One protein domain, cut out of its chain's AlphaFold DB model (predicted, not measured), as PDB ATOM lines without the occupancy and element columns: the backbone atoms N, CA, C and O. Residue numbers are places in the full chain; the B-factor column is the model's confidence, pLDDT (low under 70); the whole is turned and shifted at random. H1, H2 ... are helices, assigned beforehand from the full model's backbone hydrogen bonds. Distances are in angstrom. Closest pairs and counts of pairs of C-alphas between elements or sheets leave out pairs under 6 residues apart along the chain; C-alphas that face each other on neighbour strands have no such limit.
ATOM      1  N   ASN A 100     -12.287  30.426 -38.303       79.00
ATOM      2  CA  ASN A 100     -11.825  30.597 -39.676       79.00
ATOM      3  C   ASN A 100     -11.382  29.269 -40.292       79.00
ATOM      4  O   ASN A 100     -11.633  29.034 -41.471       79.00
ATOM      5  N   ASP A 101     -10.729  28.410 -39.505       83.25
ATOM      6  CA  ASP A 101     -10.223  27.128 -39.980       83.25
ATOM      7  C   ASP A 101     -10.185  26.061 -38.876       83.25
ATOM      8  O   ASP A 101      -9.274  25.987 -38.041       83.25
ATOM      9  N   ARG A 102     -11.177  25.166 -38.929       88.50
ATOM     10  CA  ARG A 102     -11.282  24.015 -38.029       88.50
ATOM     11  C   ARG A 102     -10.084  23.064 -38.171       88.50
ATOM     12  O   ARG A 102      -9.631  22.518 -37.170       88.50
ATOM     13  N   SER A 103      -9.544  22.870 -39.376       89.44
ATOM     14  CA  SER A 103      -8.404  21.969 -39.604       89.44
ATOM     15  C   SER A 103      -7.121  22.500 -38.954       89.44
ATOM     16  O   SER A 103      -6.398  21.734 -38.316       89.44
ATOM     17  N   THR A 104      -6.887  23.820 -39.001       88.00
ATOM     18  CA  THR A 104      -5.773  24.461 -38.283       88.00
ATOM     19  C   THR A 104      -5.902  24.293 -36.779       88.00
ATOM     20  O   THR A 104      -4.899  24.014 -36.126       88.00
ATOM     21  N   LEU A 105      -7.111  24.456 -36.221       90.56
ATOM     22  CA  LEU A 105      -7.345  24.282 -34.786       90.56
ATOM     23  C   LEU A 105      -6.884  22.897 -34.335       90.56
ATOM     24  O   LEU A 105      -6.094  22.787 -33.399       90.56
ATOM     25  N   PHE A 106      -7.361  21.847 -35.003       91.94
ATOM     26  CA  PHE A 106      -7.028  20.478 -34.615       91.94
ATOM     27  C   PHE A 106      -5.561  20.138 -34.863       91.94
ATOM     28  O   PHE A 106      -4.961  19.440 -34.047       91.94
ATOM     29  N   TYR A 107      -4.956  20.691 -35.916       93.31
ATOM     30  CA  TYR A 107      -3.518  20.566 -36.132       93.31
ATOM     31  C   TYR A 107      -2.717  21.213 -34.997       93.31
ATOM     32  O   TYR A 107      -1.815  20.591 -34.441       93.31
ATOM     33  N   LEU A 108      -3.074  22.442 -34.610       93.75
ATOM     34  CA  LEU A 108      -2.426  23.157 -33.512       93.75
ATOM     35  C   LEU A 108      -2.615  22.432 -32.180       93.75
ATOM     36  O   LEU A 108      -1.671  22.327 -31.402       93.75
ATOM     37  N   HIS A 109      -3.820  21.923 -31.923       95.06
ATOM     38  CA  HIS A 109      -4.128  21.128 -30.741       95.06
ATOM     39  C   HIS A 109      -3.246  19.880 -30.666       95.06
ATOM     40  O   HIS A 109      -2.625  19.640 -29.632       95.06
ATOM     41  N   GLN A 110      -3.128  19.130 -31.761       94.75
ATOM     42  CA  GLN A 110      -2.298  17.930 -31.811       94.75
ATOM     43  C   GLN A 110      -0.805  18.262 -31.639       94.75
ATOM     44  O   GLN A 110      -0.133  17.628 -30.828       94.75
ATOM     45  N   GLN A 111      -0.316  19.326 -32.282       93.94
ATOM     46  CA  GLN A 111       1.053  19.819 -32.101       93.94
ATOM     47  C   GLN A 111       1.329  20.235 -30.642       93.94
ATOM     48  O   GLN A 111       2.354  19.878 -30.067       93.94
ATOM     49  N   ALA A 112       0.420  20.976 -30.003       95.00
ATOM     50  CA  ALA A 112       0.573  21.381 -28.603       95.00
ATOM     51  C   ALA A 112       0.495  20.182 -27.642       95.00
ATOM     52  O   ALA A 112       1.218  20.139 -26.646       95.00
ATOM     53  N   LYS A 113      -0.338  19.186 -27.962       95.31
ATOM     54  CA  LYS A 113      -0.448  17.927 -27.221       95.31
ATOM     55  C   LYS A 113       0.837  17.098 -27.299       95.31
ATOM     56  O   LYS A 113       1.243  16.528 -26.288       95.31
ATOM     57  N   GLU A 114       1.494  17.053 -28.456       93.31
ATOM     58  CA  GLU A 114       2.812  16.421 -28.625       93.31
ATOM     59  C   GLU A 114       3.855  17.080 -27.717       93.31
ATOM     60  O   GLU A 114       4.518  16.386 -26.946       93.31
ATOM     61  N   ILE A 115       3.908  18.417 -27.699       92.75
ATOM     62  CA  ILE A 115       4.794  19.174 -26.802       92.75
ATOM     63  C   ILE A 115       4.459  18.878 -25.330       92.75
ATOM     64  O   ILE A 115       5.349  18.607 -24.527       92.75
ATOM     65  N   TYR A 116       3.177  18.880 -24.957       95.62
ATOM     66  CA  TYR A 116       2.749  18.547 -23.597       95.62
ATOM     67  C   TYR A 116       3.196  17.143 -23.172       95.62
ATOM     68  O   TYR A 116       3.677  16.958 -22.053       95.62
ATOM     69  N   HIS A 117       3.074  16.153 -24.059       93.38
ATOM     70  CA  HIS A 117       3.491  14.784 -23.770       93.38
ATOM     71  C   HIS A 117       5.012  14.603 -23.749       93.38
ATOM     72  O   HIS A 117       5.506  13.798 -22.958       93.38
ATOM     73  N   ALA A 118       5.762  15.369 -24.540       91.75
ATOM     74  CA  ALA A 118       7.219  15.386 -24.456       91.75
ATOM     75  C   ALA A 118       7.709  15.879 -23.078       91.75
ATOM     76  O   ALA A 118       8.679  15.349 -22.537       91.75
ATOM     77  N   HIS A 119       6.958  16.800 -22.460       91.81
ATOM     78  CA  HIS A 119       7.229  17.375 -21.135       91.81
ATOM     79  C   HIS A 119       6.382  16.784 -20.005       91.81
ATOM     80  O   HIS A 119       6.322  17.329 -18.905       91.81
ATOM     81  N   PHE A 120       5.733  15.642 -20.237       93.00
ATOM     82  CA  PHE A 120       4.715  15.098 -19.335       93.00
ATOM     83  C   PHE A 120       5.211  14.864 -17.902       93.00
ATOM     84  O   PHE A 120       4.451  14.988 -16.945       93.00
ATOM     85  N   LYS A 121       6.495  14.525 -17.741       93.69
ATOM     86  CA  LYS A 121       7.123  14.297 -16.430       93.69
ATOM     87  C   LYS A 121       7.452  15.591 -15.683       93.69
ATOM     88  O   LYS A 121       7.528  15.553 -14.459       93.69
ATOM     89  N   ASP A 122       7.608  16.695 -16.406       93.81
ATOM     90  CA  ASP A 122       7.999  18.000 -15.864       93.81
ATOM     91  C   ASP A 122       6.782  18.837 -15.440       93.81
ATOM     92  O   ASP A 122       6.919  19.866 -14.778       93.81
ATOM     93  N   ILE A 123       5.568  18.397 -15.792       96.31
ATOM     94  CA  ILE A 123       4.325  19.057 -15.393       96.31
ATOM     95  C   ILE A 123       4.114  18.907 -13.885       96.31
ATOM     96  O   ILE A 123       3.979  17.800 -13.362       96.31
ATOM     97  N   THR A 124       4.017  20.037 -13.188       96.50
ATOM     98  CA  THR A 124       3.855  20.095 -11.725       96.50
ATOM     99  C   THR A 124       2.487  20.604 -11.277       96.50
ATOM    100  O   THR A 124       2.071  20.307 -10.156       96.50
ATOM    101  N   ASP A 125       1.751  21.313 -12.137       97.81
ATOM    102  CA  ASP A 125       0.408  21.796 -11.813       97.81
ATOM    103  C   ASP A 125      -0.616  20.656 -11.879       97.81
ATOM    104  O   ASP A 125      -1.083  20.251 -12.947       97.81
ATOM    105  N   VAL A 126      -0.966  20.141 -10.702       97.81
ATOM    106  CA  VAL A 126      -1.902  19.024 -10.535       97.81
ATOM    107  C   VAL A 126      -3.301  19.364 -11.051       97.81
ATOM    108  O   VAL A 126      -3.949  18.503 -11.645       97.81
ATOM    109  N   ALA A 127      -3.789  20.585 -10.820       97.75
ATOM    110  CA  ALA A 127      -5.156  20.956 -11.170       97.75
ATOM    111  C   ALA A 127      -5.307  21.075 -12.689       97.75
ATOM    112  O   ALA A 127      -6.158  20.402 -13.273       97.75
ATOM    113  N   MET A 128      -4.427  21.841 -13.342       97.62
ATOM    114  CA  MET A 128      -4.450  21.989 -14.797       97.62
ATOM    115  C   MET A 128      -4.227  20.652 -15.502       97.62
ATOM    116  O   MET A 128      -4.957  20.331 -16.439       97.62
ATOM    117  N   ALA A 129      -3.267  19.850 -15.040       98.12
ATOM    118  CA  ALA A 129      -2.985  18.548 -15.632       98.12
ATOM    119  C   ALA A 129      -4.139  17.547 -15.479       98.12
ATOM    120  O   ALA A 129      -4.421  16.782 -16.402       98.12
ATOM    121  N   PHE A 130      -4.824  17.550 -14.331       98.38
ATOM    122  CA  PHE A 130      -6.013  16.725 -14.124       98.38
ATOM    123  C   PHE A 130      -7.137  17.112 -15.095       98.38
ATOM    124  O   PHE A 130      -7.755  16.248 -15.716       98.38
ATOM    125  N   GLU A 131      -7.389  18.407 -15.258       98.06
ATOM    126  CA  GLU A 131      -8.438  18.895 -16.151       98.06
ATOM    127  C   GLU A 131      -8.107  18.613 -17.628       98.06
ATOM    128  O   GLU A 131      -8.984  18.145 -18.354       98.06
ATOM    129  N   ILE A 132      -6.843  18.772 -18.054       98.06
ATOM    130  CA  ILE A 132      -6.361  18.353 -19.388       98.06
ATOM    131  C   ILE A 132      -6.636  16.864 -19.622       98.06
ATOM    132  O   ILE A 132      -7.222  16.504 -20.641       98.06
ATOM    133  N   GLY A 133      -6.256  15.994 -18.681       96.38
ATOM    134  CA  GLY A 133      -6.473  14.552 -18.826       96.38
ATOM    135  C   GLY A 133      -7.957  14.192 -18.956       96.38
ATOM    136  O   GLY A 133      -8.319  13.328 -19.751       96.38
ATOM    137  N   CYS A 134      -8.842  14.894 -18.240       95.88
ATOM    138  CA  CYS A 134     -10.287  14.696 -18.373       95.88
ATOM    139  C   CYS A 134     -10.837  15.182 -19.724       95.88
ATOM    140  O   CYS A 134     -11.709  14.522 -20.290       95.88
ATOM    141  N   LEU A 135     -10.337  16.304 -20.251       95.94
ATOM    142  CA  LEU A 135     -10.703  16.807 -21.582       95.94
ATOM    143  C   LEU A 135     -10.227  15.863 -22.698       95.94
ATOM    144  O   LEU A 135     -10.971  15.616 -23.648       95.94
ATOM    145  N   ASP A 136      -9.038  15.268 -22.559       93.38
ATOM    146  CA  ASP A 136      -8.524  14.273 -23.510       93.38
ATOM    147  C   ASP A 136      -9.377  12.990 -23.491       93.38
ATOM    148  O   ASP A 136      -9.767  12.470 -24.537       93.38
ATOM    149  N   ILE A 137      -9.787  12.529 -22.300       91.44
ATOM    150  CA  ILE A 137     -10.747  11.420 -22.156       91.44
ATOM    151  C   ILE A 137     -12.090  11.759 -22.821       91.44
ATOM    152  O   ILE A 137     -12.642  10.930 -23.547       91.44
ATOM    153  N   ARG A 138     -12.618  12.971 -22.602       89.44
ATOM    154  CA  ARG A 138     -13.878  13.425 -23.215       89.44
ATOM    155  C   ARG A 138     -13.791  13.468 -24.741       89.44
ATOM    156  O   ARG A 138     -14.774  13.127 -25.398       89.44
ATOM    157  N   SER A 139     -12.639  13.858 -25.283       85.62
ATOM    158  CA  SER A 139     -12.379  13.906 -26.728       85.62
ATOM    159  C   SER A 139     -12.311  12.496 -27.327       85.62
ATOM    160  O   SER A 139     -12.894  12.235 -28.379       85.62
ATOM    161  N   PHE A 140     -11.687  11.552 -26.612       77.00
ATOM    162  CA  PHE A 140     -11.617  10.140 -27.002       77.00
ATOM    163  C   PHE A 140     -12.991   9.447 -27.010       77.00
ATOM    164  O   PHE A 140     -13.252   8.587 -27.848       77.00
ATOM    165  N   ALA A 141     -13.891   9.827 -26.099       69.00
ATOM    166  CA  ALA A 141     -15.200   9.198 -25.909       69.00
ATOM    167  C   ALA A 141     -16.303   9.677 -26.880       69.00
ATOM    168  O   ALA A 141     -17.470   9.380 -26.650       69.00
ATOM    169  N   SER A 142     -15.974  10.402 -27.958       56.91
ATOM    170  CA  SER A 142     -16.938  11.101 -28.837       56.91
ATOM    171  C   SER A 142     -18.033  10.232 -29.498       56.91
ATOM    172  O   SER A 142     -18.938  10.777 -30.124       56.91
ATOM    173  N   THR A 143     -17.999   8.904 -29.356       51.38
ATOM    174  CA  THR A 143     -19.002   7.960 -29.888       51.38
ATOM    175  C   THR A 143     -19.847   7.239 -28.829       51.38
ATOM    176  O   THR A 143     -20.814   6.573 -29.196       51.38
ATOM    177  N   SER A 144     -19.537   7.361 -27.536       54.56
ATOM    178  CA  SER A 144     -20.267   6.701 -26.445       54.56
ATOM    179  C   SER A 144     -20.812   7.716 -25.440       54.56
ATOM    180  O   SER A 144     -20.230   8.775 -25.231       54.56
ATOM    181  N   ASP A 145     -21.955   7.406 -24.820       57.47
ATOM    182  CA  ASP A 145     -22.546   8.252 -23.780       57.47
ATOM    183  C   ASP A 145     -21.517   8.458 -22.638       57.47
ATOM    184  O   ASP A 145     -21.158   7.478 -21.960       57.47
ATOM    185  N   PRO A 146     -21.008   9.693 -22.429       53.66
ATOM    186  CA  PRO A 146     -19.858   9.978 -21.565       53.66
ATOM    187  C   PRO A 146     -20.110   9.655 -20.083       53.66
ATOM    188  O   PRO A 146     -19.174   9.669 -19.282       53.66
ATOM    189  N   CYS A 147     -21.359   9.357 -19.708       54.06
ATOM    190  CA  CYS A 147     -21.780   9.100 -18.334       54.06
ATOM    191  C   CYS A 147     -21.982   7.607 -17.993       54.06
ATOM    192  O   CYS A 147     -22.363   7.270 -16.866       54.06
ATOM    193  N   THR A 148     -21.724   6.676 -18.915       56.53
ATOM    194  CA  THR A 148     -21.839   5.242 -18.603       56.53
ATOM    195  C   THR A 148     -20.674   4.782 -17.717       56.53
ATOM    196  O   THR A 148     -19.507   5.076 -17.979       56.53
ATOM    197  N   LYS A 149     -20.974   4.035 -16.638       56.78
ATOM    198  CA  LYS A 149     -19.966   3.391 -15.759       56.78
ATOM    199  C   LYS A 149     -18.904   2.614 -16.553       56.78
ATOM    200  O   LYS A 149     -17.767   2.512 -16.089       56.78
ATOM    201  N   ASP A 150     -19.289   2.153 -17.738       66.88
ATOM    202  CA  ASP A 150     -18.510   1.339 -18.657       66.88
ATOM    203  C   ASP A 150     -17.391   2.109 -19.374       66.88
ATOM    204  O   ASP A 150     -16.411   1.483 -19.764       66.88
ATOM    205  N   LEU A 151     -17.447   3.445 -19.511       74.69
ATOM    206  CA  LEU A 151     -16.407   4.212 -20.223       74.69
ATOM    207  C   LEU A 151     -15.020   4.013 -19.598       74.69
ATOM    208  O   LEU A 151     -14.036   3.767 -20.292       74.69
ATOM    209  N   LEU A 152     -14.939   4.085 -18.270       76.06
ATOM    210  CA  LEU A 152     -13.674   3.899 -17.560       76.06
ATOM    211  C   LEU A 152     -13.231   2.432 -17.558       76.06
ATOM    212  O   LEU A 152     -12.035   2.169 -17.588       76.06
ATOM    213  N   ASP A 153     -14.171   1.484 -17.592       75.12
ATOM    214  CA  ASP A 153     -13.852   0.060 -17.747       75.12
ATOM    215  C   ASP A 153     -13.348  -0.265 -19.163       75.12
ATOM    216  O   ASP A 153     -12.481  -1.121 -19.332       75.12
ATOM    217  N   VAL A 154     -13.849   0.434 -20.185       73.31
ATOM    218  CA  VAL A 154     -13.348   0.361 -21.566       73.31
ATOM    219  C   VAL A 154     -11.954   0.981 -21.665       73.31
ATOM    220  O   VAL A 154     -11.060   0.373 -22.252       73.31
ATOM    221  N   LEU A 155     -11.732   2.146 -21.051       76.75
ATOM    222  CA  LEU A 155     -10.422   2.806 -21.029       76.75
ATOM    223  C   LEU A 155      -9.359   1.957 -20.325       76.75
ATOM    224  O   LEU A 155      -8.235   1.858 -20.821       76.75
ATOM    225  N   ASP A 156      -9.722   1.302 -19.221       74.94
ATOM    226  CA  ASP A 156      -8.825   0.414 -18.477       74.94
ATOM    227  C   ASP A 156      -8.465  -0.868 -19.244       74.94
ATOM    228  O   ASP A 156      -7.395  -1.428 -19.018       74.94
ATOM    229  N   LYS A 157      -9.299  -1.309 -20.197       73.12
ATOM    230  CA  LYS A 157      -8.973  -2.420 -21.112       73.12
ATOM    231  C   LYS A 157      -8.048  -2.015 -22.265       73.12
ATOM    232  O   LYS A 157      -7.487  -2.894 -22.914       73.12
ATOM    233  N   GLY A 158      -7.929  -0.718 -22.547       73.50
ATOM    234  CA  GLY A 158      -7.113  -0.168 -23.630       73.50
ATOM    235  C   GLY A 158      -5.832   0.495 -23.122       73.50
ATOM    236  O   GLY A 158      -4.897  -0.171 -22.688       73.50
ATOM    237  N   ARG A 159      -5.784   1.832 -23.209       70.94
ATOM    238  CA  ARG A 159      -4.618   2.670 -22.858       70.94
ATOM    239  C   ARG A 159      -4.363   2.746 -21.340       70.94
ATOM    240  O   ARG A 159      -3.267   3.114 -20.923       70.94
ATOM    241  N   GLY A 160      -5.372   2.425 -20.527       83.00
ATOM    242  CA  GLY A 160      -5.371   2.573 -19.071       83.00
ATOM    243  C   GLY A 160      -5.615   4.017 -18.630       83.00
ATOM    244  O   GLY A 160      -4.993   4.939 -19.163       83.00
ATOM    245  N   LEU A 161      -6.473   4.236 -17.623       87.69
ATOM    246  CA  LEU A 161      -6.824   5.580 -17.134       87.69
ATOM    247  C   LEU A 161      -5.598   6.441 -16.776       87.69
ATOM    248  O   LEU A 161      -5.562   7.636 -17.054       87.69
ATOM    249  N   ASN A 162      -4.568   5.828 -16.192       90.88
ATOM    250  CA  ASN A 162      -3.382   6.537 -15.710       90.88
ATOM    251  C   ASN A 162      -2.550   7.175 -16.837       90.88
ATOM    252  O   ASN A 162      -1.810   8.113 -16.573       90.88
ATOM    253  N   SER A 163      -2.671   6.698 -18.081       91.62
ATOM    254  CA  SER A 163      -1.917   7.224 -19.230       91.62
ATOM    255  C   SER A 163      -2.298   8.659 -19.622       91.62
ATOM    256  O   SER A 163      -1.528   9.328 -20.309       91.62
ATOM    257  N   PHE A 164      -3.465   9.141 -19.180       93.38
ATOM    258  CA  PHE A 164      -3.956  10.496 -19.442       93.38
ATOM    259  C   PHE A 164      -3.419  11.531 -18.448       93.38
ATOM    260  O   PHE A 164      -3.595  12.729 -18.659       93.38
ATOM    261  N   PHE A 165      -2.771  11.088 -17.368       96.12
ATOM    262  CA  PHE A 165      -2.388  11.948 -16.255       96.12
ATOM    263  C   PHE A 165      -0.883  11.880 -15.965       96.12
ATOM    264  O   PHE A 165      -0.328  10.782 -15.866       96.12
ATOM    265  N   PRO A 166      -0.206  13.031 -15.799       96.62
ATOM    266  CA  PRO A 166       1.214  13.057 -15.473       96.62
ATOM    267  C   PRO A 166       1.474  12.575 -14.037       96.62
ATOM    268  O   PRO A 166       0.547  12.512 -13.217       96.62
ATOM    269  N   PRO A 167       2.739  12.262 -13.689       96.31
ATOM    270  CA  PRO A 167       3.090  11.713 -12.380       96.31
ATOM    271  C   PRO A 167       2.573  12.531 -11.190       96.31
ATOM    272  O   PRO A 167       2.138  11.942 -10.203       96.31
ATOM    273  N   CYS A 168       2.556  13.866 -11.285       97.06
ATOM    274  CA  CYS A 168       2.072  14.743 -10.214       97.06
ATOM    275  C   CYS A 168       0.591  14.495  -9.863       97.06
ATOM    276  O   CYS A 168       0.230  14.450  -8.688       97.06
ATOM    277  N   VAL A 169      -0.263  14.237 -10.859       97.94
ATOM    278  CA  VAL A 169      -1.686  13.924 -10.655       97.94
ATOM    279  C   VAL A 169      -1.849  12.527 -10.064       97.94
ATOM    280  O   VAL A 169      -2.617  12.336  -9.121       97.94
ATOM    281  N   LEU A 170      -1.095  11.549 -10.572       95.81
ATOM    282  CA  LEU A 170      -1.139  10.171 -10.071       95.81
ATOM    283  C   LEU A 170      -0.651  10.057  -8.618       95.81
ATOM    284  O   LEU A 170      -1.096   9.179  -7.884       95.81
ATOM    285  N   GLN A 171       0.242  10.950  -8.191       95.88
ATOM    286  CA  GLN A 171       0.682  11.054  -6.798       95.88
ATOM    287  C   GLN A 171      -0.354  11.762  -5.914       95.88
ATOM    288  O   GLN A 171      -0.540  11.374  -4.761       95.88
ATOM    289  N   ALA A 172      -1.056  12.766  -6.450       97.06
ATOM    290  CA  ALA A 172      -2.087  13.502  -5.721       97.06
ATOM    291  C   ALA A 172      -3.364  12.673  -5.476       97.06
ATOM    292  O   ALA A 172      -4.019  12.833  -4.442       97.06
ATOM    293  N   TYR A 173      -3.717  11.763  -6.390       95.06
ATOM    294  CA  TYR A 173      -4.933  10.952  -6.297       95.06
ATOM    295  C   TYR A 173      -4.643   9.451  -6.186       95.06
ATOM    296  O   TYR A 173      -4.090   8.828  -7.085       95.06
ATOM    297  N   LYS A 174      -5.166   8.805  -5.135       90.00
ATOM    298  CA  LYS A 174      -5.251   7.330  -5.087       90.00
ATOM    299  C   LYS A 174      -6.193   6.813  -6.183       90.00
ATOM    300  O   LYS A 174      -7.206   7.452  -6.453       90.00
ATOM    301  N   SER A 175      -5.967   5.606  -6.710       86.56
ATOM    302  CA  SER A 175      -6.693   5.056  -7.876       86.56
ATOM    303  C   SER A 175      -8.226   5.182  -7.806       86.56
ATOM    304  O   SER A 175      -8.861   5.657  -8.745       86.56
ATOM    305  N   LYS A 176      -8.849   4.829  -6.669       88.81
ATOM    306  CA  LYS A 176     -10.313   4.942  -6.491       88.81
ATOM    307  C   LYS A 176     -10.799   6.395  -6.402       88.81
ATOM    308  O   LYS A 176     -11.918   6.686  -6.820       88.81
ATOM    309  N   ALA A 177      -9.988   7.289  -5.838       93.44
ATOM    310  CA  ALA A 177     -10.299   8.712  -5.738       93.44
ATOM    311  C   ALA A 177     -10.160   9.399  -7.102       93.44
ATOM    312  O   ALA A 177     -11.067  10.128  -7.489       93.44
ATOM    313  N   LEU A 178      -9.098   9.079  -7.854       93.81
ATOM    314  CA  LEU A 178      -8.890   9.553  -9.224       93.81
ATOM    315  C   LEU A 178     -10.093   9.204 -10.096       93.81
ATOM    316  O   LEU A 178     -10.695  10.082 -10.701       93.81
ATOM    317  N   ARG A 179     -10.515   7.934 -10.076       91.31
ATOM    318  CA  ARG A 179     -11.663   7.469 -10.864       91.31
ATOM    319  C   ARG A 179     -12.933   8.275 -10.575       91.31
ATOM    320  O   ARG A 179     -13.617   8.690 -11.502       91.31
ATOM    321  N   ARG A 180     -13.233   8.536  -9.296       91.44
ATOM    322  CA  ARG A 180     -14.395   9.349  -8.892       91.44
ATOM    323  C   ARG A 180     -14.270  10.807  -9.332       91.44
ATOM    324  O   ARG A 180     -15.259  11.378  -9.780       91.44
ATOM    325  N   ALA A 181     -13.080  11.392  -9.207       95.12
ATOM    326  CA  ALA A 181     -12.822  12.761  -9.636       95.12
ATOM    327  C   ALA A 181     -13.026  12.907 -11.152       95.12
ATOM    328  O   ALA A 181     -13.726  13.820 -11.583       95.12
ATOM    329  N   VAL A 182     -12.496  11.969 -11.944       93.94
ATOM    330  CA  VAL A 182     -12.685  11.935 -13.402       93.94
ATOM    331  C   VAL A 182     -14.167  11.826 -13.752       93.94
ATOM    332  O   VAL A 182     -14.659  12.637 -14.526       93.94
ATOM    333  N   GLN A 183     -14.912  10.899 -13.135       90.75
ATOM    334  CA  GLN A 183     -16.361  10.771 -13.367       90.75
ATOM    335  C   GLN A 183     -17.109  12.079 -13.089       90.75
ATOM    336  O   GLN A 183     -17.928  12.505 -13.897       90.75
ATOM    337  N   HIS A 184     -16.807  12.733 -11.968       92.94
ATOM    338  CA  HIS A 184     -17.430  14.002 -11.610       92.94
ATOM    339  C   HIS A 184     -17.100  15.111 -12.622       92.94
ATOM    340  O   HIS A 184     -17.979  15.878 -13.012       92.94
ATOM    341  N   TYR A 185     -15.847  15.188 -13.079       94.75
ATOM    342  CA  TYR A 185     -15.442  16.188 -14.063       94.75
ATOM    343  C   TYR A 185     -16.064  15.931 -15.441       94.75
ATOM    344  O   TYR A 185     -16.530  16.869 -16.078       94.75
ATOM    345  N   LEU A 186     -16.145  14.674 -15.887       91.56
ATOM    346  CA  LEU A 186     -16.759  14.329 -17.172       91.56
ATOM    347  C   LEU A 186     -18.237  14.731 -17.240       91.56
ATOM    348  O   LEU A 186     -18.677  15.209 -18.279       91.56
ATOM    349  N   VAL A 187     -18.982  14.637 -16.132       90.06
ATOM    350  CA  VAL A 187     -20.360  15.160 -16.058       90.06
ATOM    351  C   VAL A 187     -20.387  16.683 -16.245       90.06
ATOM    352  O   VAL A 187     -21.246  17.200 -16.957       90.06
ATOM    353  N   LYS A 188     -19.423  17.415 -15.667       91.69
ATOM    354  CA  LYS A 188     -19.308  18.878 -15.825       91.69
ATOM    355  C   LYS A 188     -19.094  19.276 -17.291       91.69
ATOM    356  O   LYS A 188     -19.710  20.236 -17.746       91.69
ATOM    357  N   VAL A 189     -18.264  18.535 -18.027       92.44
ATOM    358  CA  VAL A 189     -17.920  18.823 -19.435       92.44
ATOM    359  C   VAL A 189     -18.660  17.941 -20.445       92.44
ATOM    360  O   VAL A 189     -18.278  17.867 -21.609       92.44
ATOM    361  N   GLN A 190     -19.747  17.273 -20.048       87.56
ATOM    362  CA  GLN A 190     -20.477  16.359 -20.941       87.56
ATOM    363  C   GLN A 190     -20.975  17.053 -22.221       87.56
ATOM    364  O   GLN A 190     -20.981  16.456 -23.296       87.56
ATOM    365  N   HIS A 191     -21.324  18.336 -22.097       89.44
ATOM    366  CA  HIS A 191     -21.851  19.181 -23.164       89.44
ATOM    367  C   HIS A 191     -20.774  19.761 -24.088       89.44
ATOM    368  O   HIS A 191     -21.132  20.354 -25.100       89.44
ATOM    369  N   TYR A 192     -19.487  19.614 -23.755       92.94
ATOM    370  CA  TYR A 192     -18.402  20.136 -24.584       92.94
ATOM    371  C   TYR A 192     -18.362  19.382 -25.913       92.94
ATOM    372  O   TYR A 192     -18.392  18.150 -25.940       92.94
ATOM    373  N   SER A 193     -18.287  20.122 -27.013       90.88
ATOM    374  CA  SER A 193     -17.932  19.578 -28.320       90.88
ATOM    375  C   SER A 193     -16.449  19.192 -28.372       90.88
ATOM    376  O   SER A 193     -15.664  19.496 -27.472       90.88
ATOM    377  N   GLU A 194     -16.047  18.527 -29.454       89.44
ATOM    378  CA  GLU A 194     -14.634  18.255 -29.724       89.44
ATOM    379  C   GLU A 194     -13.825  19.561 -29.847       89.44
ATOM    380  O   GLU A 194     -12.702  19.643 -29.345       89.44
ATOM    381  N   GLU A 195     -14.406  20.606 -30.452       91.75
ATOM    382  CA  GLU A 195     -13.781  21.932 -30.526       91.75
ATOM    383  C   GLU A 195     -13.632  22.579 -29.151       91.75
ATOM    384  O   GLU A 195     -12.565  23.114 -28.856       91.75
ATOM    385  N   ASP A 196     -14.664  22.511 -28.303       93.56
ATOM    386  CA  ASP A 196     -14.610  23.084 -26.952       93.56
ATOM    387  C   ASP A 196     -13.497  22.423 -26.133       93.56
ATOM    388  O   ASP A 196     -12.725  23.103 -25.454       93.56
ATOM    389  N   CYS A 197     -13.360  21.095 -26.240       94.81
ATOM    390  CA  CYS A 197     -12.269  20.364 -25.607       94.81
ATOM    391  C   CYS A 197     -10.895  20.791 -26.142       94.81
ATOM    392  O   CYS A 197      -9.993  21.047 -25.342       94.81
ATOM    393  N   ALA A 198     -10.731  20.891 -27.464       94.81
ATOM    394  CA  ALA A 198      -9.469  21.294 -28.083       94.81
ATOM    395  C   ALA A 198      -9.060  22.729 -27.702       94.81
ATOM    396  O   ALA A 198      -7.895  22.972 -27.388       94.81
ATOM    397  N   LEU A 199     -10.009  23.669 -27.686       95.44
ATOM    398  CA  LEU A 199      -9.778  25.065 -27.303       95.44
ATOM    399  C   LEU A 199      -9.397  25.199 -25.823       95.44
ATOM    400  O   LEU A 199      -8.431  25.892 -25.499       95.44
ATOM    401  N   ASP A 200     -10.111  24.512 -24.927       96.19
ATOM    402  CA  ASP A 200      -9.803  24.529 -23.492       96.19
ATOM    403  C   ASP A 200      -8.415  23.911 -23.230       96.19
ATOM    404  O   ASP A 200      -7.571  24.509 -22.558       96.19
ATOM    405  N   MET A 201      -8.105  22.768 -23.859       97.44
ATOM    406  CA  MET A 201      -6.772  22.161 -23.777       97.44
ATOM    407  C   MET A 201      -5.672  23.083 -24.318       97.44
ATOM    408  O   MET A 201      -4.659  23.253 -23.644       97.44
ATOM    409  N   LEU A 202      -5.866  23.738 -25.468       97.00
ATOM    410  CA  LEU A 202      -4.894  24.690 -26.022       97.00
ATOM    411  C   LEU A 202      -4.601  25.857 -25.078       97.00
ATOM    412  O   LEU A 202      -3.435  26.198 -24.865       97.00
ATOM    413  N   ASN A 203      -5.637  26.444 -24.480       96.06
ATOM    414  CA  ASN A 203      -5.478  27.523 -23.508       96.06
ATOM    415  C   ASN A 203      -4.690  27.061 -22.268       96.06
ATOM    416  O   ASN A 203      -3.835  27.789 -21.763       96.06
ATOM    417  N   ARG A 204      -4.898  25.824 -21.812       97.38
ATOM    418  CA  ARG A 204      -4.161  25.244 -20.676       97.38
ATOM    419  C   ARG A 204      -2.718  24.892 -21.026       97.38
ATOM    420  O   ARG A 204      -1.811  25.205 -20.258       97.38
ATOM    421  N   TYR A 205      -2.489  24.294 -22.195       96.62
ATOM    422  CA  TYR A 205      -1.146  24.048 -22.722       96.62
ATOM    423  C   TYR A 205      -0.358  25.349 -22.839       96.62
ATOM    424  O   TYR A 205       0.821  25.385 -22.499       96.62
ATOM    425  N   LEU A 206      -1.009  26.432 -23.263       95.00
ATOM    426  CA  LEU A 206      -0.378  27.737 -23.396       95.00
ATOM    427  C   LEU A 206       0.108  28.265 -22.042       95.00
ATOM    428  O   LEU A 206       1.234  28.748 -21.950       95.00
ATOM    429  N   ILE A 207      -0.703  28.139 -20.989       94.81
ATOM    430  CA  ILE A 207      -0.323  28.559 -19.632       94.81
ATOM    431  C   ILE A 207       0.853  27.720 -19.115       94.81
ATOM    432  O   ILE A 207       1.816  28.276 -18.585       94.81
ATOM    433  N   LEU A 208       0.787  26.397 -19.286       94.81
ATOM    434  CA  LEU A 208       1.792  25.463 -18.775       94.81
ATOM    435  C   LEU A 208       3.134  25.558 -19.508       94.81
ATOM    436  O   LEU A 208       4.186  25.494 -18.879       94.81
ATOM    437  N   LEU A 209       3.095  25.671 -20.835       92.56
ATOM    438  CA  LEU A 209       4.260  25.460 -21.697       92.56
ATOM    439  C   LEU A 209       4.754  26.749 -22.349       92.56
ATOM    440  O   LEU A 209       5.902  26.802 -22.784       92.56
ATOM    441  N   LYS A 210       3.899  27.779 -22.454       92.44
ATOM    442  CA  LYS A 210       4.160  28.997 -23.239       92.44
ATOM    443  C   LYS A 210       4.657  28.654 -24.648       92.44
ATOM    444  O   LYS A 210       5.630  29.228 -25.125       92.44
TER     445      LYS A 210
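This is residues 100 to 210 of the 412 residues of the protein "Focal adhesion kinase 1" of Fasciola gigantica (UniProt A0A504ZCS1). One helix, H2, runs through the middle, with H7 packed side by side with it on one side and H1 packed on H7 beyond, apart from H2. On the other side of H2, H6 crosses it steeply, the short helices H4 and H5 pack on it, and H3 lies farther out, reached through a low-confidence loop. The printed part has 111 residues with seven named helices, H1 to H7 in order, and no named strand; its class is all helix. It is compact, with a radius of gyration of the C-alphas of 13.6 A, and spans 39 by 31 by 23 A.

H1, residues 102 to 118, touches H7, residues 194 to 209, at a steep tilt of 42 degrees, the same way; the closest C-alphas are those of His 109 and Leu 202, 6.0 A apart. H2, residues 126 to 140, is the hub and touches four helices. It touches H7 at a shallow tilt of 29 degrees, opposite ways, with the C-alphas of Leu 135 and Cys 197 closest at 5.6 A. H3, residues 150 to 157, touches no helix; it is close to but not clearly touching H4, residues 161 to 164, the closest C-alphas being Leu 155 and Leu 161 at 6.0 A. H4 touches residues 133 to 137 of H2, closest at C-alphas Gly 133 and Phe 164, 4.8 A. H5, residues 167 to 172, touches residues 126 to 130 of H2, only just about perpendicular at 71 degrees; C-alphas Val 126 and Val 169 are closest at 5.1 A. H6, residues 175 to 188, touches H2 with residues 182 to 186 alone, at a steep tilt of 66 degrees, the same way; C-alphas Cys 134 and Val 182 are closest at 6.2 A. H4 and H6 are near each other, while H1 and H2 are apart. Every O i to N i+4 pair is within hydrogen-bond range in H1, H2, H3, H5, H6 and H7; H4 is too short for such a pair, and its one O i to N i+3 pair is within range.

H1 begins at C-alpha 102, (-11.282, 24.015, -38.029), and is 24.5 A long. H2 is 21.1 A long from C-alpha 126, (-1.902, 19.024, -10.535). H6 is 20.3 A long. H7 is 21.8 A long and ends at C-alpha 209, (4.260, 25.460, -21.697).

The C-alphas farthest apart are those of Asn 100 and Lys 174, 42.2 A. The printed part has no cut and no long link. Mean pLDDT of the printed part is 88.4; residues 141 to 150 are under 70.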